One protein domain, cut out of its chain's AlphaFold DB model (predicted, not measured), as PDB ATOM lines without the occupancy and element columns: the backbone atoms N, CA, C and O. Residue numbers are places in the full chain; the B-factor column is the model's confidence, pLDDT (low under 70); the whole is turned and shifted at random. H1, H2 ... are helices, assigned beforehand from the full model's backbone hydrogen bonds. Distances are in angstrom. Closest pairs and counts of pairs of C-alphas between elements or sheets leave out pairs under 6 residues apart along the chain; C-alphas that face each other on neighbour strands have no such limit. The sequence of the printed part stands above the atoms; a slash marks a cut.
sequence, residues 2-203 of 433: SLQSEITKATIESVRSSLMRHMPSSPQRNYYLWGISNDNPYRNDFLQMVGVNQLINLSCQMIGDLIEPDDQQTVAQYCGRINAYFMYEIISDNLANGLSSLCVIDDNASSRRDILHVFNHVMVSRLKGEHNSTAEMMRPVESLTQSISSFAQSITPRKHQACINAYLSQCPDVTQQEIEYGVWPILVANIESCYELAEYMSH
ATOM      1  N   SER A   2     175.332 140.137  62.082       89.00
ATOM      2  CA  SER A   2     174.769 140.970  63.157       89.00
ATOM      3  C   SER A   2     175.854 141.326  64.176       89.00
ATOM      4  O   SER A   2     176.756 140.521  64.413       89.00
ATOM      5  N   LEU A   3     175.740 142.491  64.825       89.62
ATOM      6  CA  LEU A   3     176.649 142.914  65.898       89.62
ATOM      7  C   LEU A   3     176.768 141.849  67.004       89.62
ATOM      8  O   LEU A   3     177.867 141.546  67.457       89.62
ATOM      9  N   GLN A   4     175.654 141.211  67.377       93.06
ATOM     10  CA  GLN A   4     175.648 140.127  68.363       93.06
ATOM     11  C   GLN A   4     176.520 138.939  67.938       93.06
ATOM     12  O   GLN A   4     177.224 138.365  68.771       93.06
ATOM     13  N   SER A   5     176.523 138.580  66.651       93.62
ATOM     14  CA  SER A   5     177.370 137.499  66.143       93.62
ATOM     15  C   SER A   5     178.857 137.855  66.210       93.62
ATOM     16  O   SER A   5     179.670 136.987  66.529       93.62
ATOM     17  N   GLU A   6     179.214 139.111  65.928       95.62
ATOM     18  CA  GLU A   6     180.595 139.595  66.042       95.62
ATOM     19  C   GLU A   6     181.054 139.621  67.503       95.62
ATOM     20  O   GLU A   6     182.108 139.069  67.825       95.62
ATOM     21  N   ILE A   7     180.238 140.177  68.409       96.38
ATOM     22  CA  ILE A   7     180.535 140.218  69.851       96.38
ATOM     23  C   ILE A   7     180.680 138.802  70.409       96.38
ATOM     24  O   ILE A   7     181.607 138.541  71.174       96.38
ATOM     25  N   THR A   8     179.815 137.870  69.998       95.88
ATOM     26  CA  THR A   8     179.900 136.460  70.405       95.88
ATOM     27  C   THR A   8     181.254 135.873  70.019       95.88
ATOM     28  O   THR A   8     181.988 135.378  70.876       95.88
ATOM     29  N   LYS A   9     181.623 135.978  68.736       96.44
ATOM     30  CA  LYS A   9     182.894 135.463  68.218       96.44
ATOM     31  C   LYS A   9     184.092 136.079  68.943       96.44
ATOM     32  O   LYS A   9     184.979 135.347  69.379       96.44
ATOM     33  N   ALA A  10     184.101 137.402  69.094       97.75
ATOM     34  CA  ALA A  10     185.177 138.129  69.755       97.75
ATOM     35  C   ALA A  10     185.293 137.787  71.249       97.75
ATOM     36  O   ALA A  10     186.406 137.651  71.756       97.75
ATOM     37  N   THR A  11     184.167 137.597  71.941       97.88
ATOM     38  CA  THR A  11     184.134 137.198  73.356       97.88
ATOM     39  C   THR A  11     184.716 135.805  73.544       97.88
ATOM     40  O   THR A  11     185.620 135.632  74.351       97.88
ATOM     41  N   ILE A  12     184.282 134.819  72.753       97.38
ATOM     42  CA  ILE A  12     184.803 133.446  72.839       97.38
ATOM     43  C   ILE A  12     186.314 133.411  72.573       97.38
ATOM     44  O   ILE A  12     187.044 132.700  73.263       97.38
ATOM     45  N   GLU A  13     186.792 134.167  71.581       97.94
ATOM     46  CA  GLU A  13     188.222 134.236  71.272       97.94
ATOM     47  C   GLU A  13     189.021 134.926  72.385       97.94
ATOM     48  O   GLU A  13     190.075 134.435  72.785       97.94
ATOM     49  N   SER A  14     188.492 136.016  72.942       98.12
ATOM     50  CA  SER A  14     189.135 136.735  74.045       98.12
ATOM     51  C   SER A  14     189.186 135.888  75.316       98.12
ATOM     52  O   SER A  14     190.230 135.832  75.961       98.12
ATOM     53  N   VAL A  15     188.111 135.155  75.636       97.94
ATOM     54  CA  VAL A  15     188.080 134.184  76.741       97.94
ATOM     55  C   VAL A  15     189.131 133.098  76.518       97.94
ATOM     56  O   VAL A  15     189.933 132.837  77.409       97.94
ATOM     57  N   ARG A  16     189.197 132.501  75.320       98.12
ATOM     58  CA  ARG A  16     190.206 131.480  74.991       98.12
ATOM     59  C   ARG A  16     191.630 132.004  75.166       98.12
ATOM     60  O   ARG A  16     192.443 131.351  75.815       98.12
ATOM     61  N   SER A  17     191.928 133.172  74.596       98.00
ATOM     62  CA  SER A  17     193.242 133.808  74.709       98.00
ATOM     63  C   SER A  17     193.589 134.110  76.168       98.00
ATOM     64  O   SER A  17     194.710 133.843  76.597       98.00
ATOM     65  N   SER A  18     192.630 134.637  76.930       97.88
ATOM     66  CA  SER A  18     192.797 134.963  78.344       97.88
ATOM     67  C   SER A  18     193.075 133.714  79.186       97.88
ATOM     68  O   SER A  18     194.059 133.684  79.919       97.88
ATOM     69  N   LEU A  19     192.300 132.638  79.009       98.00
ATOM     70  CA  LEU A  19     192.520 131.360  79.697       98.00
ATOM     71  C   LEU A  19     193.922 130.808  79.422       98.00
ATOM     72  O   LEU A  19     194.618 130.390  80.341       98.00
ATOM     73  N   MET A  20     194.358 130.817  78.160       97.88
ATOM     74  CA  MET A  20     195.671 130.294  77.773       97.88
ATOM     75  C   MET A  20     196.835 131.127  78.316       97.88
ATOM     76  O   MET A  20     197.893 130.568  78.607       97.88
ATOM     77  N   ARG A  21     196.659 132.448  78.416       97.00
ATOM     78  CA  ARG A  21     197.710 133.382  78.830       97.00
ATOM     79  C   ARG A  21     197.811 133.518  80.345       97.00
ATOM     80  O   ARG A  21     198.918 133.497  80.872       97.00
ATOM     81  N   HIS A  22     196.671 133.658  81.016       97.00
ATOM     82  CA  HIS A  22     196.601 134.136  82.399       97.00
ATOM     83  C   HIS A  22     196.254 133.055  83.405       97.00
ATOM     84  O   HIS A  22     196.675 133.141  84.553       97.00
ATOM     85  N   MET A  23     195.507 132.025  82.998       97.44
ATOM     86  CA  MET A  23     195.134 130.951  83.911       97.44
ATOM     87  C   MET A  23     196.279 129.932  84.028       97.44
ATOM     88  O   MET A  23     196.679 129.328  83.019       97.44
ATOM     89  N   PRO A  24     196.806 129.687  85.243       96.62
ATOM     90  CA  PRO A  24     197.796 128.643  85.473       96.62
ATOM     91  C   PRO A  24     197.335 127.276  84.951       96.62
ATOM     92  O   PRO A  24     196.153 126.916  85.021       96.62
ATOM     93  N   SER A  25     198.285 126.496  84.425       96.31
ATOM     94  CA  SER A  25     198.025 125.146  83.915       96.31
ATOM     95  C   SER A  25     197.407 124.266  84.997       96.31
ATOM     96  O   SER A  25     198.044 123.983  86.006       96.31
ATOM     97  N   SER A  26     196.166 123.838  84.774       96.06
ATOM     98  CA  SER A  26     195.374 123.077  85.738       96.06
ATOM     99  C   SER A  26     194.255 122.297  85.032       96.06
ATOM    100  O   SER A  26     193.858 122.673  83.920       96.06
ATOM    101  N   PRO A  27     193.700 121.247  85.668       96.50
ATOM    102  CA  PRO A  27     192.492 120.581  85.181       96.50
ATOM    103  C   PRO A  27     191.320 121.548  84.993       96.50
ATOM    104  O   PRO A  27     190.619 121.476  83.984       96.50
ATOM    105  N   GLN A  28     191.166 122.523  85.896       94.88
ATOM    106  CA  GLN A  28     190.132 123.546  85.771       94.88
ATOM    107  C   GLN A  28     190.302 124.389  84.496       94.88
ATOM    108  O   GLN A  28     189.335 124.577  83.762       94.88
ATOM    109  N   ARG A  29     191.522 124.832  84.155       97.00
ATOM    110  CA  ARG A  29     191.756 125.559  82.893       97.00
ATOM    111  C   ARG A  29     191.342 124.736  81.677       97.00
ATOM    112  O   ARG A  29     190.692 125.250  80.768       97.00
ATOM    113  N   ASN A  30     191.712 123.458  81.657       97.12
ATOM    114  CA  ASN A  30     191.388 122.566  80.547       97.12
ATOM    115  C   ASN A  30     189.874 122.346  80.422       97.12
ATOM    116  O   ASN A  30     189.356 122.330  79.307       97.12
ATOM    117  N   TYR A  31     189.164 122.258  81.550       96.50
ATOM    118  CA  TYR A  31     187.705 122.202  81.578       96.50
ATOM    119  C   TYR A  31     187.061 123.460  80.977       96.50
ATOM    120  O   TYR A  31     186.170 123.342  80.140       96.50
ATOM    121  N   TYR A  32     187.544 124.660  81.316       96.25
ATOM    122  CA  TYR A  32     187.024 125.908  80.736       96.25
ATOM    123  C   TYR A  32     187.328 126.037  79.236       96.25
ATOM    124  O   TYR A  32     186.460 126.447  78.462       96.25
ATOM    125  N   LEU A  33     188.526 125.634  78.795       97.44
ATOM    126  CA  LEU A  33     188.892 125.601  77.373       97.44
ATOM    127  C   LEU A  33     188.022 124.623  76.574       97.44
ATOM    128  O   LEU A  33     187.594 124.944  75.463       97.44
ATOM    129  N   TRP A  34     187.734 123.451  77.145       96.94
ATOM    130  CA  TRP A  34     186.775 122.506  76.578       96.94
ATOM    131  C   TRP A  34     185.364 123.098  76.551       96.94
ATOM    132  O   TRP A  34     184.699 123.039  75.519       96.94
ATOM    133  N   GLY A  35     184.941 123.748  77.637       95.69
ATOM    134  CA  GLY A  35     183.613 124.336  77.798       95.69
ATOM    135  C   GLY A  35     183.230 125.289  76.665       95.69
ATOM    136  O   GLY A  35     182.119 125.212  76.140       95.69
ATOM    137  N   ILE A  36     184.176 126.124  76.225       96.12
ATOM    138  CA  ILE A  36     183.985 127.089  75.128       96.12
ATOM    139  C   ILE A  36     184.261 126.518  73.724       96.12
ATOM    140  O   ILE A  36     184.024 127.214  72.723       96.12
ATOM    141  N   SER A  37     184.788 125.293  73.630       95.25
ATOM    142  CA  SER A  37     185.123 124.630  72.366       95.25
ATOM    143  C   SER A  37     183.872 124.319  71.546       95.25
ATOM    144  O   SER A  37     182.811 124.039  72.096       95.25
ATOM    145  N   ASN A  38     184.002 124.332  70.218       92.88
ATOM    146  CA  ASN A  38     182.929 123.910  69.312       92.88
ATOM    147  C   ASN A  38     182.660 122.400  69.379       92.88
ATOM    148  O   ASN A  38     181.578 121.966  68.995       92.88
ATOM    149  N   ASP A  39     183.616 121.622  69.887       88.69
ATOM    150  CA  ASP A  39     183.493 120.167  70.033       88.69
ATOM    151  C   ASP A  39     182.687 119.764  71.282       88.69
ATOM    152  O   ASP A  39     182.358 118.592  71.458       88.69
ATOM    153  N   ASN A  40     182.356 120.722  72.158       90.69
ATOM    154  CA  ASN A  40     181.553 120.474  73.348       90.69
ATOM    155  C   ASN A  40     180.047 120.430  72.997       90.69
ATOM    156  O   ASN A  40     179.476 121.460  72.630       90.69
ATOM    157  N   PRO A  41     179.352 119.288  73.176       89.50
ATOM    158  CA  PRO A  41     177.912 119.202  72.919       89.50
ATOM    159  C   PRO A  41     177.062 120.047  73.887       89.50
ATOM    160  O   PRO A  41     175.952 120.436  73.535       89.50
ATOM    161  N   TYR A  42     177.587 120.381  75.070       90.75
ATOM    162  CA  TYR A  42     176.944 121.215  76.096       90.75
ATOM    163  C   TYR A  42     177.454 122.660  76.087       90.75
ATOM    164  O   TYR A  42     177.313 123.389  77.067       90.75
ATOM    165  N   ARG A  43     178.071 123.099  74.988       92.56
ATOM    166  CA  ARG A  43     178.702 124.420  74.881       92.56
ATOM    167  C   ARG A  43     177.772 125.570  75.261       92.56
ATOM    168  O   ARG A  43     178.192 126.481  75.962       92.56
ATOM    169  N   ASN A  44     176.522 125.545  74.801       90.06
ATOM    170  CA  ASN A  44     175.572 126.621  75.096       90.06
ATOM    171  C   ASN A  44     175.206 126.670  76.583       90.06
ATOM    172  O   ASN A  44     175.175 127.761  77.152       90.06
ATOM    173  N   ASP A  45     175.002 125.507  77.208       88.56
ATOM    174  CA  ASP A  45     174.734 125.404  78.645       88.56
ATOM    175  C   ASP A  45     175.942 125.885  79.452       88.56
ATOM    176  O   ASP A  45     175.779 126.648  80.400       88.56
ATOM    177  N   PHE A  46     177.157 125.516  79.029       91.56
ATOM    178  CA  PHE A  46     178.395 125.991  79.641       91.56
ATOM    179  C   PHE A  46     178.513 127.517  79.551       91.56
ATOM    180  O   PHE A  46     178.723 128.173  80.566       91.56
ATOM    181  N   LEU A  47     178.330 128.102  78.360       91.75
ATOM    182  CA  LEU A  47     178.405 129.554  78.153       91.75
ATOM    183  C   LEU A  47     177.331 130.322  78.930       91.75
ATOM    184  O   LEU A  47     177.581 131.452  79.343       91.75
ATOM    185  N   GLN A  48     176.151 129.733  79.132       87.56
ATOM    186  CA  GLN A  48     175.120 130.314  79.991       87.56
ATOM    187  C   GLN A  48     175.502 130.211  81.473       87.56
ATOM    188  O   GLN A  48     175.305 131.162  82.217       87.56
ATOM    189  N   MET A  49     176.040 129.067  81.894       86.75
ATOM    190  CA  MET A  49     176.442 128.790  83.276       86.75
ATOM    191  C   MET A  49     177.579 129.705  83.743       86.75
ATOM    192  O   MET A  49     177.538 130.187  84.866       86.75
ATOM    193  N   VAL A  50     178.571 129.978  82.888       88.62
ATOM    194  CA  VAL A  50     179.663 130.924  83.197       88.62
ATOM    195  C   VAL A  50     179.320 132.382  82.843       88.62
ATOM    196  O   VAL A  50     180.209 133.224  82.770       88.62
ATOM    197  N   GLY A  51     178.047 132.674  82.544       87.69
ATOM    198  CA  GLY A  51     177.525 134.023  82.296       87.69
ATOM    199  C   GLY A  51     177.974 134.713  81.000       87.69
ATOM    200  O   GLY A  51     177.629 135.869  80.758       87.69
ATOM    201  N   VAL A  52     178.712 134.032  80.120       92.00
ATOM    202  CA  VAL A  52     179.225 134.618  78.866       92.00
ATOM    203  C   VAL A  52     178.089 135.080  77.950       92.00
ATOM    204  O   VAL A  52     178.192 136.139  77.328       92.00
ATOM    205  N   ASN A  53     176.988 134.327  77.875       90.19
ATOM    206  CA  ASN A  53     175.832 134.718  77.061       90.19
ATOM    207  C   ASN A  53     175.199 136.027  77.563       90.19
ATOM    208  O   ASN A  53     174.850 136.895  76.761       90.19
ATOM    209  N   GLN A  54     175.091 136.192  78.881       87.00
ATOM    210  CA  GLN A  54     174.558 137.386  79.526       87.00
ATOM    211  C   GLN A  54     175.465 138.591  79.259       87.00
ATOM    212  O   GLN A  54     174.964 139.637  78.856       87.00
ATOM    213  N   LEU A  55     176.789 138.430  79.355       91.94
ATOM    214  CA  LEU A  55     177.761 139.487  79.039       91.94
ATOM    215  C   LEU A  55     177.692 139.942  77.572       91.94
ATOM    216  O   LEU A  55     177.737 141.141  77.277       91.94
ATOM    217  N   ILE A  56     177.529 138.999  76.637       91.81
ATOM    218  CA  ILE A  56     177.332 139.302  75.210       91.81
ATOM    219  C   ILE A  56     176.052 140.117  75.010       91.81
ATOM    220  O   ILE A  56     176.069 141.137  74.317       91.81
ATOM    221  N   ASN A  57     174.947 139.683  75.611       88.38
ATOM    222  CA  ASN A  57     173.656 140.349  75.473       88.38
ATOM    223  C   ASN A  57     173.661 141.739  76.128       88.38
ATOM    224  O   ASN A  57     173.181 142.689  75.511       88.38
ATOM    225  N   LEU A  58     174.273 141.880  77.309       87.25
ATOM    226  CA  LEU A  58     174.509 143.157  77.988       87.25
ATOM    227  C   LEU A  58     175.286 144.119  77.086       87.25
ATOM    228  O   LEU A  58     174.860 145.252  76.871       87.25
ATOM    229  N   SER A  59     176.391 143.646  76.502       91.44
ATOM    230  CA  SER A  59     177.177 144.432  75.549       91.44
ATOM    231  C   SER A  59     176.310 144.885  74.371       91.44
ATOM    232  O   SER A  59     176.304 146.059  74.023       91.44
ATOM    233  N   CYS A  60     175.522 143.982  73.780       90.00
ATOM    234  CA  CYS A  60     174.647 144.323  72.656       90.00
ATOM    235  C   CYS A  60     173.609 145.390  73.021       90.00
ATOM    236  O   CYS A  60     173.395 146.302  72.229       90.00
ATOM    237  N   GLN A  61     172.977 145.295  74.194       86.38
ATOM    238  CA  GLN A  61     171.952 146.257  74.606       86.38
ATOM    239  C   GLN A  61     172.535 147.619  74.994       86.38
ATOM    240  O   GLN A  61     171.949 148.645  74.670       86.38
ATOM    241  N   MET A  62     173.696 147.640  75.650       83.88
ATOM    242  CA  MET A  62     174.321 148.881  76.110       83.88
ATOM    243  C   MET A  62     174.803 149.761  74.953       83.88
ATOM    244  O   MET A  62     174.637 150.979  74.998       83.88
ATOM    245  N   ILE A  63     175.441 149.163  73.944       85.56
ATOM    246  CA  ILE A  63     176.117 149.924  72.885       85.56
ATOM    247  C   ILE A  63     175.498 149.749  71.501       85.56
ATOM    248  O   ILE A  63     175.856 150.506  70.609       85.56
ATOM    249  N   GLY A  64     174.585 148.795  71.291       84.88
ATOM    250  CA  GLY A  64     174.145 148.384  69.952       84.88
ATOM    251  C   GLY A  64     173.642 149.521  69.065       84.88
ATOM    252  O   GLY A  64     174.055 149.616  67.912       84.88
ATOM    253  N   ASP A  65     172.839 150.424  69.627       87.38
ATOM    254  CA  ASP A  65     172.272 151.571  68.904       87.38
ATOM    255  C   ASP A  65     173.274 152.724  68.690       87.38
ATOM    256  O   ASP A  65     172.970 153.698  68.003       87.38
ATOM    257  N   LEU A  66     174.470 152.633  69.280       90.12
ATOM    258  CA  LEU A  66     175.534 153.637  69.175       90.12
ATOM    259  C   LEU A  66     176.567 153.297  68.095       90.12
ATOM    260  O   LEU A  66     177.407 154.142  67.780       90.12
ATOM    261  N   ILE A  67     176.547 152.069  67.562       91.25
ATOM    262  CA  ILE A  67     177.592 151.564  66.667       91.25
ATOM    263  C   ILE A  67     177.121 151.604  65.218       91.25
ATOM    264  O   ILE A  67     176.153 150.941  64.838       91.25
ATOM    265  N   GLU A  68     177.855 152.327  64.377       91.19
ATOM    266  CA  GLU A  68     177.643 152.271  62.934       91.19
ATOM    267  C   GLU A  68     178.139 150.935  62.348       91.19
ATOM    268  O   GLU A  68     179.065 150.329  62.890       91.19
ATOM    269  N   PRO A  69     177.553 150.448  61.234       91.12
ATOM    270  CA  PRO A  69     177.910 149.157  60.642       91.12
ATOM    271  C   PRO A  69     179.412 148.940  60.415       91.12
ATOM    272  O   PRO A  69     179.907 147.840  60.660       91.12
ATOM    273  N   ASP A  70     180.132 149.986  60.006       93.25
ATOM    274  CA  ASP A  70     181.567 149.928  59.705       93.25
ATOM    275  C   ASP A  70     182.435 149.752  60.967       93.25
ATOM    276  O   ASP A  70     183.531 149.197  60.900       93.25
ATOM    277  N   ASP A  71     181.918 150.145  62.135       93.75
ATOM    278  CA  ASP A  71     182.622 150.095  63.420       93.75
ATOM    279  C   ASP A  71     182.380 148.767  64.177       93.75
ATOM    280  O   ASP A  71     183.083 148.452  65.144       93.75
ATOM    281  N   GLN A  72     181.409 147.951  63.738       93.50
ATOM    282  CA  GLN A  72     180.920 146.772  64.474       93.50
ATOM    283  C   GLN A  72     182.014 145.758  64.813       93.50
ATOM    284  O   GLN A  72     182.059 145.260  65.938       93.50
ATOM    285  N   GLN A  73     182.899 145.447  63.864       94.50
ATOM    286  CA  GLN A  73     183.951 144.451  64.077       94.50
ATOM    287  C   GLN A  73     184.972 144.929  65.117       94.50
ATOM    288  O   GLN A  73     185.375 144.163  65.993       94.50
ATOM    289  N   THR A  74     185.378 146.196  65.035       94.75
ATOM    290  CA  THR A  74     186.335 146.804  65.965       94.75
ATOM    291  C   THR A  74     185.741 146.863  67.366       94.75
ATOM    292  O   THR A  74     186.359 146.403  68.325       94.75
ATOM    293  N   VAL A  75     184.505 147.347  67.493       95.25
ATOM    294  CA  VAL A  75     183.809 147.420  68.782       95.25
ATOM    295  C   VAL A  75     183.593 146.033  69.384       95.25
ATOM    296  O   VAL A  75     183.817 145.847  70.578       95.25
ATOM    297  N   ALA A  76     183.254 145.031  68.570       96.69
ATOM    298  CA  ALA A  76     183.110 143.660  69.039       96.69
ATOM    299  C   ALA A  76     184.390 143.114  69.687       96.69
ATOM    300  O   ALA A  76     184.303 142.421  70.701       96.69
ATOM    301  N   GLN A  77     185.573 143.453  69.162       96.62
ATOM    302  CA  GLN A  77     186.850 143.077  69.781       96.62
ATOM    303  C   GLN A  77     187.012 143.697  71.174       96.62
ATOM    304  O   GLN A  77     187.450 143.011  72.098       96.62
ATOM    305  N   TYR A  78     186.615 144.959  71.351       96.31
ATOM    306  CA  TYR A  78     186.649 145.621  72.656       96.31
ATOM    307  C   TYR A  78     185.623 145.052  73.636       96.31
ATOM    308  O   TYR A  78     185.964 144.865  74.804       96.31
ATOM    309  N   CYS A  79     184.419 144.698  73.177       97.00
ATOM    310  CA  CYS A  79     183.460 143.952  73.995       97.00
ATOM    311  C   CYS A  79     184.040 142.603  74.426       97.00
ATOM    312  O   CYS A  79     183.952 142.233  75.590       97.00
ATOM    313  N   GLY A  80     184.686 141.883  73.505       97.12
ATOM    314  CA  GLY A  80     185.282 140.585  73.805       97.12
ATOM    315  C   GLY A  80     186.323 140.647  74.923       97.12
ATOM    316  O   GLY A  80     186.301 139.801  75.815       97.12
ATOM    317  N   ARG A  81     187.185 141.673  74.917       96.50
ATOM    318  CA  ARG A  81     188.212 141.888  75.951       96.50
ATOM    319  C   ARG A  81     187.608 142.074  77.341       96.50
ATOM    320  O   ARG A  81     187.987 141.356  78.261       96.50
ATOM    321  N   ILE A  82     186.658 142.998  77.485       97.00
ATOM    322  CA  ILE A  82     186.048 143.278  78.790       97.00
ATOM    323  C   ILE A  82     185.155 142.120  79.262       97.00
ATOM    324  O   ILE A  82     185.172 141.778  80.441       97.00
ATOM    325  N   ASN A  83     184.455 141.439  78.348       97.31
ATOM    326  CA  ASN A  83     183.649 140.260  78.676       97.31
ATOM    327  C   ASN A  83     184.509 139.084  79.164       97.31
ATOM    328  O   ASN A  83     184.076 138.332  80.034       97.31
ATOM    329  N   ALA A  84     185.724 138.917  78.632       96.88
ATOM    330  CA  ALA A  84     186.638 137.878  79.102       96.88
ATOM    331  C   ALA A  84     187.065 138.095  80.561       96.88
ATOM    332  O   ALA A  84     187.143 137.126  81.310       96.88
ATOM    333  N   TYR A  85     187.290 139.350  80.962       97.12
ATOM    334  CA  TYR A  85     187.513 139.713  82.362       97.12
ATOM    335  C   TYR A  85     186.261 139.442  83.215       97.12
ATOM    336  O   TYR A  85     186.341 138.729  84.214       97.12
ATOM    337  N   PHE A  86     185.083 139.912  82.787       96.12
ATOM    338  CA  PHE A  86     183.852 139.738  83.566       96.12
ATOM    339  C   PHE A  86     183.427 138.282  83.764       96.12
ATOM    340  O   PHE A  86     182.801 137.976  84.774       96.12
ATOM    341  N   MET A  87     183.791 137.373  82.857       95.31
ATOM    342  CA  MET A  87     183.585 135.939  83.074       95.31
ATOM    343  C   MET A  87     184.266 135.463  84.368       95.31
ATOM    344  O   MET A  87     183.701 134.648  85.093       95.31
ATOM    345  N   TYR A  88     185.469 135.960  84.670       95.81
ATOM    346  CA  TYR A  88     186.142 135.631  85.924       95.81
ATOM    347  C   TYR A  88     185.554 136.384  87.115       95.81
ATOM    348  O   TYR A  88     185.512 135.827  88.211       95.81
ATOM    349  N   GLU A  89     185.077 137.611  86.901       94.00
ATOM    350  CA  GLU A  89     184.467 138.408  87.968       94.00
ATOM    351  C   GLU A  89     183.204 137.750  88.529       94.00
ATOM    352  O   GLU A  89     183.010 137.742  89.738       94.00
ATOM    353  N   ILE A  90     182.411 137.082  87.687       91.19
ATOM    354  CA  ILE A  90     181.261 136.277  88.137       91.19
ATOM    355  C   ILE A  90     181.693 135.216  89.161       91.19
ATOM    356  O   ILE A  90     180.978 134.932  90.120       91.19
ATOM    357  N   ILE A  91     182.877 134.624  88.989       88.88
ATOM    358  CA  ILE A  91     183.380 133.601  89.907       88.88
ATOM    359  C   ILE A  91     183.849 134.215  91.227       88.88
ATOM    360  O   ILE A  91     183.587 133.625  92.273       88.88
ATOM    361  N   SER A  92     184.506 135.380  91.212       91.50
ATOM    362  CA  SER A  92     184.863 136.072  92.459       91.50
ATOM    363  C   SER A  92     183.637 136.615  93.191       91.50
ATOM    364  O   SER A  92     183.590 136.507  94.413       91.50
ATOM    365  N   ASP A  93     182.628 137.113  92.475       90.00
ATOM    366  CA  ASP A  93     181.369 137.575  93.070       90.00
ATOM    367  C   ASP A  93     180.612 136.411  93.731       90.00
ATOM    368  O   ASP A  93     180.165 136.534  94.869       90.00
ATOM    369  N   ASN A  94     180.594 135.227  93.107       89.38
ATOM    370  CA  ASN A  94     180.009 134.024  93.707       89.38
ATOM    371  C   ASN A  94     180.655 133.627  95.047       89.38
ATOM    372  O   ASN A  94     179.987 133.055  95.907       89.38
ATOM    373  N   LEU A  95     181.940 133.934  95.270       90.56
ATOM    374  CA  LEU A  95     182.593 133.675  96.562       90.56
ATOM    375  C   LEU A  95     182.085 134.595  97.681       90.56
ATOM    376  O   LEU A  95     182.275 134.265  98.853       90.56
ATOM    377  N   ALA A  96     181.474 135.731  97.334       88.62
ATOM    378  CA  ALA A  96     180.914 136.685  98.285       88.62
ATOM    379  C   ALA A  96     179.461 136.369  98.688       88.62
ATOM    380  O   ALA A  96     178.974 136.928  99.675       88.62
ATOM    381  N   ASN A  97     178.786 135.462  97.975       86.44
ATOM    382  CA  ASN A  97     177.444 134.989  98.328       86.44
ATOM    383  C   ASN A  97     177.440 134.393  99.743       86.44
ATOM    384  O   ASN A  97     178.413 133.792 100.177       86.44
ATOM    385  N   GLY A  98     176.366 134.545 100.507       84.50
ATOM    386  CA  GLY A  98     176.279 134.011 101.870       84.50
ATOM    387  C   GLY A  98     177.166 134.720 102.901       84.50
ATOM    388  O   GLY A  98     177.299 134.220 104.016       84.50
ATOM    389  N   LEU A  99     177.791 135.854 102.560       86.00
ATOM    390  CA  LEU A  99     178.598 136.652 103.493       86.00
ATOM    391  C   LEU A  99     177.827 137.836 104.106       86.00
ATOM    392  O   LEU A  99     178.403 138.607 104.879       86.00
ATOM    393  N   SER A 100     176.542 138.001 103.795       84.12
ATOM    394  CA  SER A 100     175.662 138.971 104.459       84.12
ATOM    395  C   SER A 100     175.366 138.585 105.912       84.12
ATOM    396  O   SER A 100     175.261 137.407 106.247       84.12
ATOM    397  N   SER A 101     175.179 139.581 106.783       76.25
ATOM    398  CA  SER A 101     174.877 139.382 108.211       76.25
ATOM    399  C   SER A 101     173.486 138.798 108.483       76.25
ATOM    400  O   SER A 101     173.216 138.370 109.599       76.25
ATOM    401  N   LEU A 102     172.590 138.830 107.491       75.19
ATOM    402  CA  LEU A 102     171.218 138.315 107.587       75.19
ATOM    403  C   LEU A 102     171.079 136.848 107.162       75.19
ATOM    404  O   LEU A 102     169.975 136.321 107.201       75.19
ATOM    405  N   CYS A 103     172.166 136.188 106.758       69.50
ATOM    406  CA  CYS A 103     172.124 134.789 106.344       69.50
ATOM    407  C   CYS A 103     172.807 133.862 107.334       69.50
ATOM    408  O   CYS A 103     173.706 134.247 108.084       69.50
ATOM    409  N   VAL A 104     172.392 132.595 107.284       58.97
ATOM    410  CA  VAL A 104     173.062 131.514 108.000       58.97
ATOM    411  C   VAL A 104     174.501 131.430 107.500       58.97
ATOM    412  O   VAL A 104     174.751 131.149 106.329       58.97
ATOM    413  N   ILE A 105     175.440 131.684 108.409       62.31
ATOM    414  CA  ILE A 105     176.873 131.519 108.178       62.31
ATOM    415  C   ILE A 105     177.112 130.045 107.839       62.31
ATOM    416  O   ILE A 105     176.909 129.180 108.693       62.31
ATOM    417  N   ASP A 106     177.523 129.750 106.605       72.06
ATOM    418  CA  ASP A 106     178.032 128.418 106.282       72.06
ATOM    419  C   ASP A 106     179.435 128.213 106.875       72.06
ATOM    420  O   ASP A 106     180.174 129.171 107.129       72.06
ATOM    421  N   ASP A 107     179.820 126.951 107.083       79.75
ATOM    422  CA  ASP A 107     181.092 126.573 107.723       79.75
ATOM    423  C   ASP A 107     182.334 127.149 107.010       79.75
ATOM    424  O   ASP A 107     183.424 127.204 107.581       79.75
ATOM    425  N   ASN A 108     182.179 127.603 105.763       85.94
ATOM    426  CA  ASN A 108     183.250 128.110 104.916       85.94
ATOM    427  C   ASN A 108     183.287 129.643 104.817       85.94
ATOM    428  O   ASN A 108     184.167 130.181 104.140       85.94
ATOM    429  N   ALA A 109     182.371 130.373 105.458       87.44
ATOM    430  CA  ALA A 109     182.261 131.825 105.322       87.44
ATOM    431  C   ALA A 109     183.544 132.563 105.733       87.44
ATOM    432  O   ALA A 109     183.998 133.453 105.015       87.44
ATOM    433  N   SER A 110     184.176 132.165 106.846       89.31
ATOM    434  CA  SER A 110     185.445 132.766 107.292       89.31
ATOM    435  C   SER A 110     186.549 132.571 106.253       89.31
ATOM    436  O   SER A 110     187.213 133.528 105.867       89.31
ATOM    437  N   SER A 111     186.690 131.347 105.737       91.81
ATOM    438  CA  SER A 111     187.668 131.019 104.698       91.81
ATOM    439  C   SER A 111     187.443 131.838 103.427       91.81
ATOM    440  O   SER A 111     188.394 132.331 102.825       91.81
ATOM    441  N   ARG A 112     186.181 132.030 103.021       92.69
ATOM    442  CA  ARG A 112     185.830 132.854 101.855       92.69
ATOM    443  C   ARG A 112     186.149 134.332 102.074       92.69
ATOM    444  O   ARG A 112     186.694 134.952 101.162       92.69
ATOM    445  N   ARG A 113     185.911 134.884 103.272       92.19
ATOM    446  CA  ARG A 113     186.335 136.256 103.619       92.19
ATOM    447  C   ARG A 113     187.849 136.427 103.515       92.19
ATOM    448  O   ARG A 113     188.296 137.398 102.908       92.19
ATOM    449  N   ASP A 114     188.626 135.479 104.035       93.38
ATOM    450  CA  ASP A 114     190.093 135.522 103.967       93.38
ATOM    451  C   ASP A 114     190.600 135.448 102.516       93.38
ATOM    452  O   ASP A 114     191.473 136.228 102.119       93.38
ATOM    453  N   ILE A 115     190.015 134.562 101.695       95.81
ATOM    454  CA  ILE A 115     190.318 134.466 100.258       95.81
ATOM    455  C   ILE A 115     190.030 135.798  99.561       95.81
ATOM    456  O   ILE A 115     190.908 136.320  98.876       95.81
ATOM    457  N   LEU A 116     188.826 136.355  99.737       95.62
ATOM    458  CA  LEU A 116     188.415 137.607  99.094       95.62
ATOM    459  C   LEU A 116     189.268 138.793  99.544       95.62
ATOM    460  O   LEU A 116     189.626 139.631  98.721       95.62
ATOM    461  N   HIS A 117     189.647 138.850 100.820       95.69
ATOM    462  CA  HIS A 117     190.520 139.898 101.333       95.69
ATOM    463  C   HIS A 117     191.884 139.893 100.631       95.69
ATOM    464  O   HIS A 117     192.345 140.933 100.158       95.69
ATOM    465  N   VAL A 118     192.525 138.722 100.528       97.31
ATOM    466  CA  VAL A 118     193.814 138.592  99.832       97.31
ATOM    467  C   VAL A 118     193.650 138.848  98.336       97.31
ATOM    468  O   VAL A 118     194.410 139.635  97.780       97.31
ATOM    469  N   PHE A 119     192.632 138.267  97.701       98.19
ATOM    470  CA  PHE A 119     192.321 138.479  96.287       98.19
ATOM    471  C   PHE A 119     192.175 139.968  95.942       98.19
ATOM    472  O   PHE A 119     192.898 140.476  95.084       98.19
ATOM    473  N   ASN A 120     191.315 140.691  96.663       97.81
ATOM    474  CA  ASN A 120     191.090 142.120  96.451       97.81
ATOM    475  C   ASN A 120     192.358 142.942  96.717       97.81
ATOM    476  O   ASN A 120     192.637 143.904  96.002       97.81
ATOM    477  N   HIS A 121     193.148 142.575  97.731       97.88
ATOM    478  CA  HIS A 121     194.407 143.253  98.026       97.88
ATOM    479  C   HIS A 121     195.427 143.096  96.890       97.88
ATOM    480  O   HIS A 121     196.033 144.084  96.466       97.88
ATOM    481  N   VAL A 122     195.602 141.877  96.369       98.50
ATOM    482  CA  VAL A 122     196.511 141.612  95.246       98.50
ATOM    483  C   VAL A 122     196.015 142.305  93.981       98.50
ATOM    484  O   VAL A 122     196.804 142.972  93.316       98.50
ATOM    485  N   MET A 123     194.714 142.240  93.693       98.38
ATOM    486  CA  MET A 123     194.077 142.949  92.581       98.38
ATOM    487  C   MET A 123     194.380 144.453  92.610       98.38
ATOM    488  O   MET A 123     194.907 145.009  91.646       98.38
ATOM    489  N   VAL A 124     194.127 145.114  93.745       98.38
ATOM    490  CA  VAL A 124     194.412 146.549  93.929       98.38
ATOM    491  C   VAL A 124     195.901 146.849  93.771       98.38
ATOM    492  O   VAL A 124     196.263 147.874  93.195       98.38
ATOM    493  N   SER A 125     196.773 145.981  94.278       98.06
ATOM    494  CA  SER A 125     198.220 146.192  94.206       98.06
ATOM    495  C   SER A 125     198.744 146.060  92.773       98.06
ATOM    496  O   SER A 125     199.506 146.913  92.316       98.06
ATOM    497  N   ARG A 126     198.247 145.073  92.012       97.56
ATOM    498  CA  ARG A 126     198.532 144.928  90.576       97.56
ATOM    499  C   ARG A 126     198.034 146.136  89.783       97.56
ATOM    500  O   ARG A 126     198.812 146.698  89.017       97.56
ATOM    501  N   LEU A 127     196.806 146.602  90.023       97.44
ATOM    502  CA  LEU A 127     196.246 147.806  89.380       97.44
ATOM    503  C   LEU A 127     197.026 149.092  89.704       97.44
ATOM    504  O   LEU A 127     197.061 150.011  88.892       97.44
ATOM    505  N   LYS A 128     197.698 149.154  90.861       96.81
ATOM    506  CA  LYS A 128     198.609 150.252  91.238       96.81
ATOM    507  C   LYS A 128     200.019 150.123  90.645       96.81
ATOM    508  O   LYS A 128     200.874 150.957  90.940       96.81
ATOM    509  N   GLY A 129     200.265 149.106  89.819       93.50
ATOM    510  CA  GLY A 129     201.527 148.906  89.109       93.50
ATOM    511  C   GLY A 129     202.544 148.020  89.831       93.50
ATOM    512  O   GLY A 129     203.716 148.034  89.465       93.50
ATOM    513  N   GLU A 130     202.157 147.240  90.846       94.44
ATOM    514  CA  GLU A 130     203.074 146.245  91.420       94.44
ATOM    515  C   GLU A 130     203.347 145.127  90.407       94.44
ATOM    516  O   GLU A 130     202.411 144.498  89.940       94.44
ATOM    517  N   HIS A 131     204.609 144.844  90.073       91.69
ATOM    518  CA  HIS A 131     204.977 143.888  89.012       91.69
ATOM    519  C   HIS A 131     205.332 142.475  89.509       91.69
ATOM    520  O   HIS A 131     205.840 141.659  88.737       91.69
ATOM    521  N   ASN A 132     205.115 142.184  90.793       92.44
ATOM    522  CA  ASN A 132     205.334 140.846  91.334       92.44
ATOM    523  C   ASN A 132     204.376 139.836  90.683       92.44
ATOM    524  O   ASN A 132     203.288 140.191  90.230       92.44
ATOM    525  N   SER A 133     204.778 138.563  90.629       95.06
ATOM    526  CA  SER A 133     203.928 137.518  90.058       95.06
ATOM    527  C   SER A 133     202.635 137.391  90.866       95.06
ATOM    528  O   SER A 133     202.682 137.060  92.051       95.06
ATOM    529  N   THR A 134     201.476 137.581  90.227       97.19
ATOM    530  CA  THR A 134     200.169 137.425  90.892       97.19
ATOM    531  C   THR A 134     200.014 136.050  91.530       97.19
ATOM    532  O   THR A 134     199.502 135.943  92.640       97.19
ATOM    533  N   ALA A 135     200.511 134.996  90.878       96.69
ATOM    534  CA  ALA A 135     200.534 133.652  91.447       96.69
ATOM    535  C   ALA A 135     201.317 133.603  92.774       96.69
ATOM    536  O   ALA A 135     200.890 132.973  93.738       96.69
ATOM    537  N   GLU A 136     202.452 134.292  92.869       96.81
ATOM    538  CA  GLU A 136     203.224 134.344  94.112       96.81
ATOM    539  C   GLU A 136     202.527 135.176  95.189       96.81
ATOM    540  O   GLU A 136     202.488 134.757  96.346       96.81
ATOM    541  N   MET A 137     201.919 136.301  94.809       97.62
ATOM    542  CA  MET A 137     201.153 137.155  95.720       97.62
ATOM    543  C   MET A 137     199.895 136.452  96.263       97.62
ATOM    544  O   MET A 137     199.537 136.648  97.421       97.62
ATOM    545  N   MET A 138     199.256 135.595  95.459       97.75
ATOM    546  CA  MET A 138     198.075 134.801  95.827       97.75
ATOM    547  C   MET A 138     198.405 133.470  96.517       97.75
ATOM    548  O   MET A 138     197.497 132.782  96.987       97.75
ATOM    549  N   ARG A 139     199.683 133.080  96.603       96.00
ATOM    550  CA  ARG A 139     200.118 131.828  97.251       96.00
ATOM    551  C   ARG A 139     199.596 131.647  98.690       96.00
ATOM    552  O   ARG A 139     199.241 130.519  99.023       96.00
ATOM    553  N   PRO A 140     199.487 132.689  99.548       96.44
ATOM    554  CA  PRO A 140     199.023 132.521 100.929       96.44
ATOM    555  C   PRO A 140     197.620 131.917 101.080       96.44
ATOM    556  O   PRO A 140     197.339 131.314 102.111       96.44
ATOM    557  N   VAL A 141     196.753 132.061 100.071       96.56
ATOM    558  CA  VAL A 141     195.372 131.543 100.103       96.56
ATOM    559  C   VAL A 141     195.155 130.339  99.189       96.56
ATOM    560  O   VAL A 141     194.051 129.808  99.142       96.56
ATOM    561  N   GLU A 142     196.187 129.852  98.495       96.06
ATOM    562  CA  GLU A 142     196.071 128.741  97.542       96.06
ATOM    563  C   GLU A 142     195.458 127.488  98.182       96.06
ATOM    564  O   GLU A 142     194.446 126.982  97.699       96.06
ATOM    565  N   SER A 143     195.984 127.030  99.320       94.88
ATOM    566  CA  SER A 143     195.430 125.863 100.020       94.88
ATOM    567  C   SER A 143     194.014 126.098 100.544       94.88
ATOM    568  O   SER A 143     193.223 125.165 100.615       94.88
ATOM    569  N   LEU A 144     193.682 127.341 100.904       94.75
ATOM    570  CA  LEU A 144     192.361 127.693 101.421       94.75
ATOM    571  C   LEU A 144     191.297 127.605 100.324       94.75
ATOM    572  O   LEU A 144     190.190 127.136 100.561       94.75
ATOM    573  N   THR A 145     191.644 127.979  99.093       94.94
ATOM    574  CA  THR A 145     190.718 127.849  97.961       94.94
ATOM    575  C   THR A 145     190.326 126.398  97.662       94.94
ATOM    576  O   THR A 145     189.233 126.164  97.156       94.94
ATOM    577  N   GLN A 146     191.161 125.419  98.034       93.06
ATOM    578  CA  GLN A 146     190.901 123.991  97.811       93.06
ATOM    579  C   GLN A 146     189.809 123.418  98.726       93.06
ATOM    580  O   GLN A 146     189.358 122.297  98.500       93.06
ATOM    581  N   SER A 147     189.366 124.154  99.750       91.50
ATOM    582  CA  SER A 147     188.215 123.767 100.576       91.50
ATOM    583  C   SER A 147     186.899 124.380 100.095       91.50
ATOM    584  O   SER A 147     185.844 124.061 100.640       91.50
ATOM    585  N   ILE A 148     186.938 125.255  99.085       92.50
ATOM    586  CA  ILE A 148     185.768 125.966  98.570       92.50
ATOM    587  C   ILE A 148     185.354 125.377  97.224       92.50
ATOM    588  O   ILE A 148     186.092 125.445  96.244       92.50
ATOM    589  N   SER A 149     184.146 124.820  97.163       92.12
ATOM    590  CA  SER A 149     183.568 124.345  95.904       92.12
ATOM    591  C   SER A 149     183.072 125.529  95.074       92.12
ATOM    592  O   SER A 149     182.107 126.188  95.453       92.12
ATOM    593  N   SER A 150     183.673 125.775  93.907       89.44
ATOM    594  CA  SER A 150     183.149 126.767  92.948       89.44
ATOM    595  C   SER A 150     181.748 126.429  92.438       89.44
ATOM    596  O   SER A 150     181.008 127.325  92.042       89.44
ATOM    597  N   PHE A 151     181.367 125.150  92.441       90.00
ATOM    598  CA  PHE A 151     180.066 124.714  91.937       90.00
ATOM    599  C   PHE A 151     178.964 124.975  92.958       90.00
ATOM    600  O   PHE A 151     177.887 125.416  92.577       90.00
ATOM    601  N   ALA A 152     179.237 124.740  94.245       86.75
ATOM    602  CA  ALA A 152     178.294 125.012  95.326       86.75
ATOM    603  C   ALA A 152     178.049 126.515  95.526       86.75
ATOM    604  O   ALA A 152     176.960 126.898  95.935       86.75
ATOM    605  N   GLN A 153     179.051 127.347  95.228       86.19
ATOM    606  CA  GLN A 153     178.951 128.808  95.323       86.19
ATOM    607  C   GLN A 153     178.317 129.455  94.082       86.19
ATOM    608  O   GLN A 153     177.938 130.622  94.116       86.19
ATOM    609  N   SER A 154     178.182 128.704  92.987       83.44
ATOM    610  CA  SER A 154     177.447 129.151  91.808       83.44
ATOM    611  C   SER A 154     175.948 129.189  92.090       83.44
ATOM    612  O   SER A 154     175.387 128.282  92.699       83.44
ATOM    613  N   ILE A 155     175.279 130.192  91.536       75.06
ATOM    614  CA  ILE A 155     173.816 130.321  91.459       75.06
ATOM    615  C   ILE A 155     173.127 129.159  90.711       75.06
ATOM    616  O   ILE A 155     171.925 128.936  90.860       75.06
ATOM    617  N   THR A 156     173.866 128.379  89.902       77.75
ATOM    618  CA  THR A 156     173.319 127.296  89.059       77.75
ATOM    619  C   THR A 156     174.024 125.943  89.268       77.75
ATOM    620  O   THR A 156     174.443 125.292  88.303       77.75
ATOM    621  N   PRO A 157     174.098 125.416  90.506       77.69
ATOM    622  CA  PRO A 157     174.937 124.257  90.846       77.69
ATOM    623  C   PRO A 157     174.576 122.992  90.047       77.69
ATOM    624  O   PRO A 157     175.436 122.200  89.668       77.69
ATOM    625  N   ARG A 158     173.293 122.811  89.700       78.19
ATOM    626  CA  ARG A 158     172.830 121.659  88.904       78.19
ATOM    627  C   ARG A 158     173.350 121.671  87.462       78.19
ATOM    628  O   ARG A 158     173.579 120.597  86.906       78.19
ATOM    629  N   LYS A 159     173.545 122.852  86.856       80.50
ATOM    630  CA  LYS A 159     174.073 122.976  85.483       80.50
ATOM    631  C   LYS A 159     175.546 122.562  85.423       80.50
ATOM    632  O   LYS A 159     175.946 121.886  84.471       80.50
ATOM    633  N   HIS A 160     176.311 122.859  86.478       84.44
ATOM    634  CA  HIS A 160     177.695 122.401  86.618       84.44
ATOM    635  C   HIS A 160     177.799 120.874  86.567       84.44
ATOM    636  O   HIS A 160     178.647 120.356  85.842       84.44
ATOM    637  N   GLN A 161     176.903 120.144  87.247       86.31
ATOM    638  CA  GLN A 161     176.969 118.679  87.297       86.31
ATOM    639  C   GLN A 161     176.790 118.011  85.920       86.31
ATOM    640  O   GLN A 161     177.449 117.017  85.618       86.31
ATOM    641  N   ALA A 162     175.914 118.539  85.062       86.00
ATOM    642  CA  ALA A 162     175.725 117.986  83.720       86.00
ATOM    643  C   ALA A 162     176.970 118.201  82.840       86.00
ATOM    644  O   ALA A 162     177.453 117.259  82.205       86.00
ATOM    645  N   CYS A 163     177.524 119.418  82.852       90.50
ATOM    646  CA  CYS A 163     178.697 119.774  82.053       90.50
ATOM    647  C   CYS A 163     179.960 119.028  82.510       90.50
ATOM    648  O   CYS A 163     180.707 118.518  81.673       90.50
ATOM    649  N   ILE A 164     180.181 118.910  83.826       92.62
ATOM    650  CA  ILE A 164     181.362 118.223  84.361       92.62
ATOM    651  C   ILE A 164     181.335 116.729  84.033       92.62
ATOM    652  O   ILE A 164     182.344 116.188  83.587       92.62
ATOM    653  N   ASN A 165     180.177 116.068  84.143       91.62
ATOM    654  CA  ASN A 165     180.043 114.650  83.800       91.62
ATOM    655  C   ASN A 165     180.405 114.387  82.328       91.62
ATOM    656  O   ASN A 165     181.083 113.406  82.015       91.62
ATOM    657  N   ALA A 166     179.984 115.279  81.428       91.75
ATOM    658  CA  ALA A 166     180.317 115.188  80.012       91.75
ATOM    659  C   ALA A 166     181.826 115.350  79.760       91.75
ATOM    660  O   ALA A 166     182.396 114.570  78.996       91.75
ATOM    661  N   TYR A 167     182.485 116.295  80.436       94.75
ATOM    662  CA  TYR A 167     183.937 116.470  80.344       94.75
ATOM    663  C   TYR A 167     184.708 115.251  80.865       94.75
ATOM    664  O   TYR A 167     185.567 114.712  80.169       94.75
ATOM    665  N   LEU A 168     184.363 114.765  82.061       95.12
ATOM    666  CA  LEU A 168     185.053 113.645  82.709       95.12
ATOM    667  C   LEU A 168     184.935 112.339  81.911       95.12
ATOM    668  O   LEU A 168     185.865 111.538  81.905       95.12
ATOM    669  N   SER A 169     183.845 112.150  81.158       93.19
ATOM    670  CA  SER A 169     183.707 111.006  80.242       93.19
ATOM    671  C   SER A 169     184.765 110.974  79.124       93.19
ATOM    672  O   SER A 169     185.059 109.907  78.588       93.19
ATOM    673  N   GLN A 170     185.346 112.131  78.787       92.06
ATOM    674  CA  GLN A 170     186.380 112.295  77.759       92.06
ATOM    675  C   GLN A 170     187.790 112.412  78.360       92.06
ATOM    676  O   GLN A 170     188.776 112.301  77.634       92.06
ATOM    677  N   CYS A 171     187.899 112.658  79.667       92.00
ATOM    678  CA  CYS A 171     189.148 112.907  80.388       92.00
ATOM    679  C   CYS A 171     189.180 112.082  81.691       92.00
ATOM    680  O   CYS A 171     189.063 112.656  82.772       92.00
ATOM    681  N   PRO A 172     189.327 110.744  81.608       88.38
ATOM    682  CA  PRO A 172     189.153 109.845  82.756       88.38
ATOM    683  C   PRO A 172     190.228 109.989  83.843       88.38
ATOM    684  O   PRO A 172     190.012 109.539  84.965       88.38
ATOM    685  N   ASP A 173     191.368 110.609  83.525       92.94
ATOM    686  CA  ASP A 173     192.472 110.834  84.466       92.94
ATOM    687  C   ASP A 173     192.276 112.082  85.343       92.94
ATOM    688  O   ASP A 173     193.061 112.322  86.256       92.94
ATOM    689  N   VAL A 174     191.250 112.889  85.060       95.12
ATOM    690  CA  VAL A 174     190.893 114.078  85.838       95.12
ATOM    691  C   VAL A 174     189.733 113.735  86.762       95.12
ATOM    692  O   VAL A 174     188.809 113.019  86.381       95.12
ATOM    693  N   THR A 175     189.742 114.272  87.974       94.94
ATOM    694  CA  THR A 175     188.640 114.122  88.928       94.94
ATOM    695  C   THR A 175     187.753 115.367  88.971       94.94
ATOM    696  O   THR A 175     188.196 116.486  88.711       94.94
ATOM    697  N   GLN A 176     186.482 115.194  89.358       95.00
ATOM    698  CA  GLN A 176     185.585 116.329  89.628       95.00
ATOM    699  C   GLN A 176     186.188 117.273  90.677       95.00
ATOM    700  O   GLN A 176     186.120 118.489  90.516       95.00
ATOM    701  N   GLN A 177     186.817 116.715  91.716       94.94
ATOM    702  CA  GLN A 177     187.375 117.480  92.826       94.94
ATOM    703  C   GLN A 177     188.454 118.473  92.364       94.94
ATOM    704  O   GLN A 177     188.443 119.622  92.796       94.94
ATOM    705  N   GLU A 178     189.335 118.074  91.444       94.62
ATOM    706  CA  GLU A 178     190.385 118.948  90.898       94.62
ATOM    707  C   GLU A 178     189.843 120.150  90.110       94.62
ATOM    708  O   GLU A 178     190.526 121.164  89.974       94.62
ATOM    709  N   ILE A 179     188.624 120.045  89.574       95.06
ATOM    710  CA  ILE A 179     187.974 121.121  88.817       95.06
ATOM    711  C   ILE A 179     187.117 121.983  89.744       95.06
ATOM    712  O   ILE A 179     187.219 123.211  89.718       95.06
ATOM    713  N   GLU A 180     186.286 121.342  90.563       94.38
ATOM    714  CA  GLU A 180     185.323 121.985  91.455       94.38
ATOM    715  C   GLU A 180     186.012 122.830  92.533       94.38
ATOM    716  O   GLU A 180     185.602 123.967  92.778       94.38
ATOM    717  N   TYR A 181     187.095 122.315  93.116       94.81
ATOM    718  CA  TYR A 181     187.873 122.985  94.164       94.81
ATOM    719  C   TYR A 181     189.125 123.689  93.626       94.81
ATOM    720  O   TYR A 181     189.929 124.231  94.382       94.81
ATOM    721  N   GLY A 182     189.305 123.717  92.306       93.44
ATOM    722  CA  GLY A 182     190.414 124.407  91.663       93.44
ATOM    723  C   GLY A 182     190.204 125.917  91.569       93.44
ATOM    724  O   GLY A 182     190.417 126.450  90.502       93.44
ATOM    725  N   VAL A 183     189.749 126.630  92.606       94.75
ATOM    726  CA  VAL A 183     189.361 128.061  92.500       94.75
ATOM    727  C   VAL A 183     190.561 129.010  92.325       94.75
ATOM    728  O   VAL A 183     190.446 130.078  91.731       94.75
ATOM    729  N   TRP A 184     191.747 128.641  92.799       97.56
ATOM    730  CA  TRP A 184     192.907 129.537  92.758       97.56
ATOM    731  C   TRP A 184     193.360 129.971  91.347       97.56
ATOM    732  O   TRP A 184     193.527 131.176  91.139       97.56
ATOM    733  N   PRO A 185     193.516 129.076  90.344       97.44
ATOM    734  CA  PRO A 185     193.914 129.470  88.994       97.44
ATOM    735  C   PRO A 185     192.987 130.508  88.352       97.44
ATOM    736  O   PRO A 185     193.471 131.384  87.636       97.44
ATOM    737  N   ILE A 186     191.675 130.433  88.605       96.19
ATOM    738  CA  ILE A 186     190.713 131.378  88.028       96.19
ATOM    739  C   ILE A 186     190.777 132.755  88.700       96.19
ATOM    740  O   ILE A 186     190.657 133.764  88.012       96.19
ATOM    741  N   LEU A 187     191.074 132.821  90.003       97.94
ATOM    742  CA  LEU A 187     191.319 134.089  90.700       97.94
ATOM    743  C   LEU A 187     192.602 134.776  90.210       97.94
ATOM    744  O   LEU A 187     192.611 135.989  90.008       97.94
ATOM    745  N   VAL A 188     193.669 134.009  89.958       98.25
ATOM    746  CA  VAL A 188     194.899 134.539  89.340       98.25
ATOM    747  C   VAL A 188     194.601 135.100  87.947       98.25
ATOM    748  O   VAL A 188     195.013 136.217  87.634       98.25
ATOM    749  N   ALA A 189     193.843 134.359  87.133       98.19
ATOM    750  CA  ALA A 189     193.450 134.807  85.800       98.19
ATOM    751  C   ALA A 189     192.577 136.070  85.833       98.19
ATOM    752  O   ALA A 189     192.754 136.939  84.980       98.19
ATOM    753  N   ASN A 190     191.683 136.191  86.825       98.25
ATOM    754  CA  ASN A 190     190.874 137.390  87.032       98.25
ATOM    755  C   ASN A 190     191.780 138.623  87.182       98.25
ATOM    756  O   ASN A 190     191.705 139.541  86.361       98.25
ATOM    757  N   ILE A 191     192.708 138.589  88.144       98.56
ATOM    758  CA  ILE A 191     193.631 139.697  88.431       98.56
ATOM    759  C   ILE A 191     194.429 140.111  87.195       98.56
ATOM    760  O   ILE A 191     194.455 141.291  86.849       98.56
ATOM    761  N   GLU A 192     195.046 139.155  86.500       98.19
ATOM    762  CA  GLU A 192     195.862 139.477  85.325       98.19
ATOM    763  C   GLU A 192     195.019 139.981  84.147       98.19
ATOM    764  O   GLU A 192     195.455 140.865  83.412       98.19
ATOM    765  N   SER A 193     193.791 139.481  83.981       97.88
ATOM    766  CA  SER A 193     192.890 139.972  82.935       97.88
ATOM    767  C   SER A 193     192.395 141.400  83.197       97.88
ATOM    768  O   SER A 193     192.314 142.194  82.261       97.88
ATOM    769  N   CYS A 194     192.116 141.744  84.460       98.06
ATOM    770  CA  CYS A 194     191.740 143.093  84.875       98.06
ATOM    771  C   CYS A 194     192.915 144.062  84.702       98.06
ATOM    772  O   CYS A 194     192.768 145.132  84.109       98.06
ATOM    773  N   TYR A 195     194.108 143.644  85.141       97.44
ATOM    774  CA  TYR A 195     195.341 144.400  84.954       97.44
ATOM    775  C   TYR A 195     195.643 144.649  83.469       97.44
ATOM    776  O   TYR A 195     195.884 145.794  83.105       97.44
ATOM    777  N   GLU A 196     195.567 143.632  82.595       95.94
ATOM    778  CA  GLU A 196     195.794 143.808  81.148       95.94
ATOM    779  C   GLU A 196     194.801 144.816  80.545       95.94
ATOM    780  O   GLU A 196     195.174 145.632  79.699       95.94
ATOM    781  N   LEU A 197     193.536 144.786  80.981       95.75
ATOM    782  CA  LEU A 197     192.516 145.725  80.519       95.75
ATOM    783  C   LEU A 197     192.839 147.169  80.939       95.75
ATOM    784  O   LEU A 197     192.754 148.079  80.112       95.75
ATOM    785  N   ALA A 198     193.219 147.374  82.203       97.06
ATOM    786  CA  ALA A 198     193.600 148.682  82.733       97.06
ATOM    787  C   ALA A 198     194.895 149.205  82.088       97.06
ATOM    788  O   ALA A 198     194.946 150.353  81.648       97.06
ATOM    789  N   GLU A 199     195.912 148.351  81.950       95.88
ATOM    790  CA  GLU A 199     197.184 148.673  81.297       95.88
ATOM    791  C   GLU A 199     196.963 149.093  79.841       95.88
ATOM    792  O   GLU A 199     197.455 150.140  79.422       95.88
ATOM    793  N   TYR A 200     196.161 148.335  79.086       94.81
ATOM    794  CA  TYR A 200     195.825 148.676  77.704       94.81
ATOM    795  C   TYR A 200     195.184 150.065  77.593       94.81
ATOM    796  O   TYR A 200     195.489 150.833  76.679       94.81
ATOM    797  N   MET A 201     194.298 150.392  78.533       96.94
ATOM    798  CA  MET A 201     193.567 151.653  78.530       96.94
ATOM    799  C   MET A 201     194.352 152.829  79.135       96.94
ATOM    800  O   MET A 201     193.933 153.975  78.980       96.94
ATOM    801  N   SER A 202     195.497 152.578  79.776       96.06
ATOM    802  CA  SER A 202     196.303 153.596  80.471       96.06
ATOM    803  C   SER A 202     196.835 154.713  79.562       96.06
ATOM    804  O   SER A 202     197.169 155.798  80.031       96.06
ATOM    805  N   HIS A 203     196.907 154.468  78.253       95.25
ATOM    806  CA  HIS A 203     197.366 155.446  77.264       95.25
ATOM    807  C   HIS A 203     196.260 156.386  76.759       95.25
ATOM    808  O   HIS A 203     196.550 157.307  75.992       95.25
TER     809      HIS A 203
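AT A GLANCE: This is residues 2 to 203 of the 433 residues of an uncharacterized protein of Anaerolineae bacterium (UniProt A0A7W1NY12). What does the model look like? Helix H10 runs between two groups of helices: H1, H4 and H5 packed together on one side of it, and the hairpin of H6 and H7 on the other, where H6, H7 and H10 make an up-and-down bundle of three. The shorter helices H2, H3, H8 and H9 gather on a third side, round H2. How large is it, and of what class? The printed part has 202 residues with ten named helices, H1 to H10 in order, and no named strand: all helix. It is compact, with a radius of gyration of the C-alphas of 17.2 A and spans of 52 by 43 by 36 A.

IN THESE COORDINATES: Where do the first helices run? H1 is residues 3 to 22, 27.3 A long, beginning at C-alpha 3 (176.649, 142.914, 65.898). H2 is residues 27 to 35, H3 43 to 49 and H4 52 to 66. H5, residues 69 to 94, is the longest helix, 36.4 A, with a kink of 32 degrees near residue 76. Where do the others run? H6 is residues 109 to 127, 26.6 A long, H7 134 to 145, H8 157 to 168 and H9 176 to 180. H10, residues 183 to 201, is 27.7 A long and ends at C-alpha 201 (193.567, 151.653, 78.530).

HOW THE PARTS SIT: What does H1 meet? H1 and H5 touch at a steep tilt of 50 degrees, the closest C-alphas being those of Thr 11 and Gly 80, 3.6 A apart. H4 and H5 form a hairpin, with C-alphas 55 and 83 closest at 5.9 A. What stands round H2? H2 touches H8, about perpendicular at 84 degrees, with C-alphas 31 and 167 closest at 7.0 A; H2 and H9 touch at C-alphas 28 and 179, 4.5 A apart. H3 and H8 touch at C-alphas 49 and 159, 6.7 A apart. What touches H10? H5 does at C-alphas 88 and 190, 5.2 A apart, H6 at 123 and 191, 5.3 A, and H7 at 145 and 183, 5.6 A. How do the backbones run? Every O i to N i+4 pair is within hydrogen-bond range in H1, H2, H3, H6, H9 and H10; in H4 it is 9 of 11, in H5 18 of 22, in H8 7 of 8, and in H7 3 of 8, beside 6 of 9 O i to N i+3 pairs.

THE WHOLE: How far does it reach? The two C-alphas farthest apart, those of Asp 70 and Asp 107, are 53.4 A apart. Which links are long? H5 to H6, residues 95 to 108, and H7 to H8 are long links, and the printed part has no cut. Where is confidence low? Residues 103 to 105 are under 70; the mean pLDDT of the printed part is 92.5.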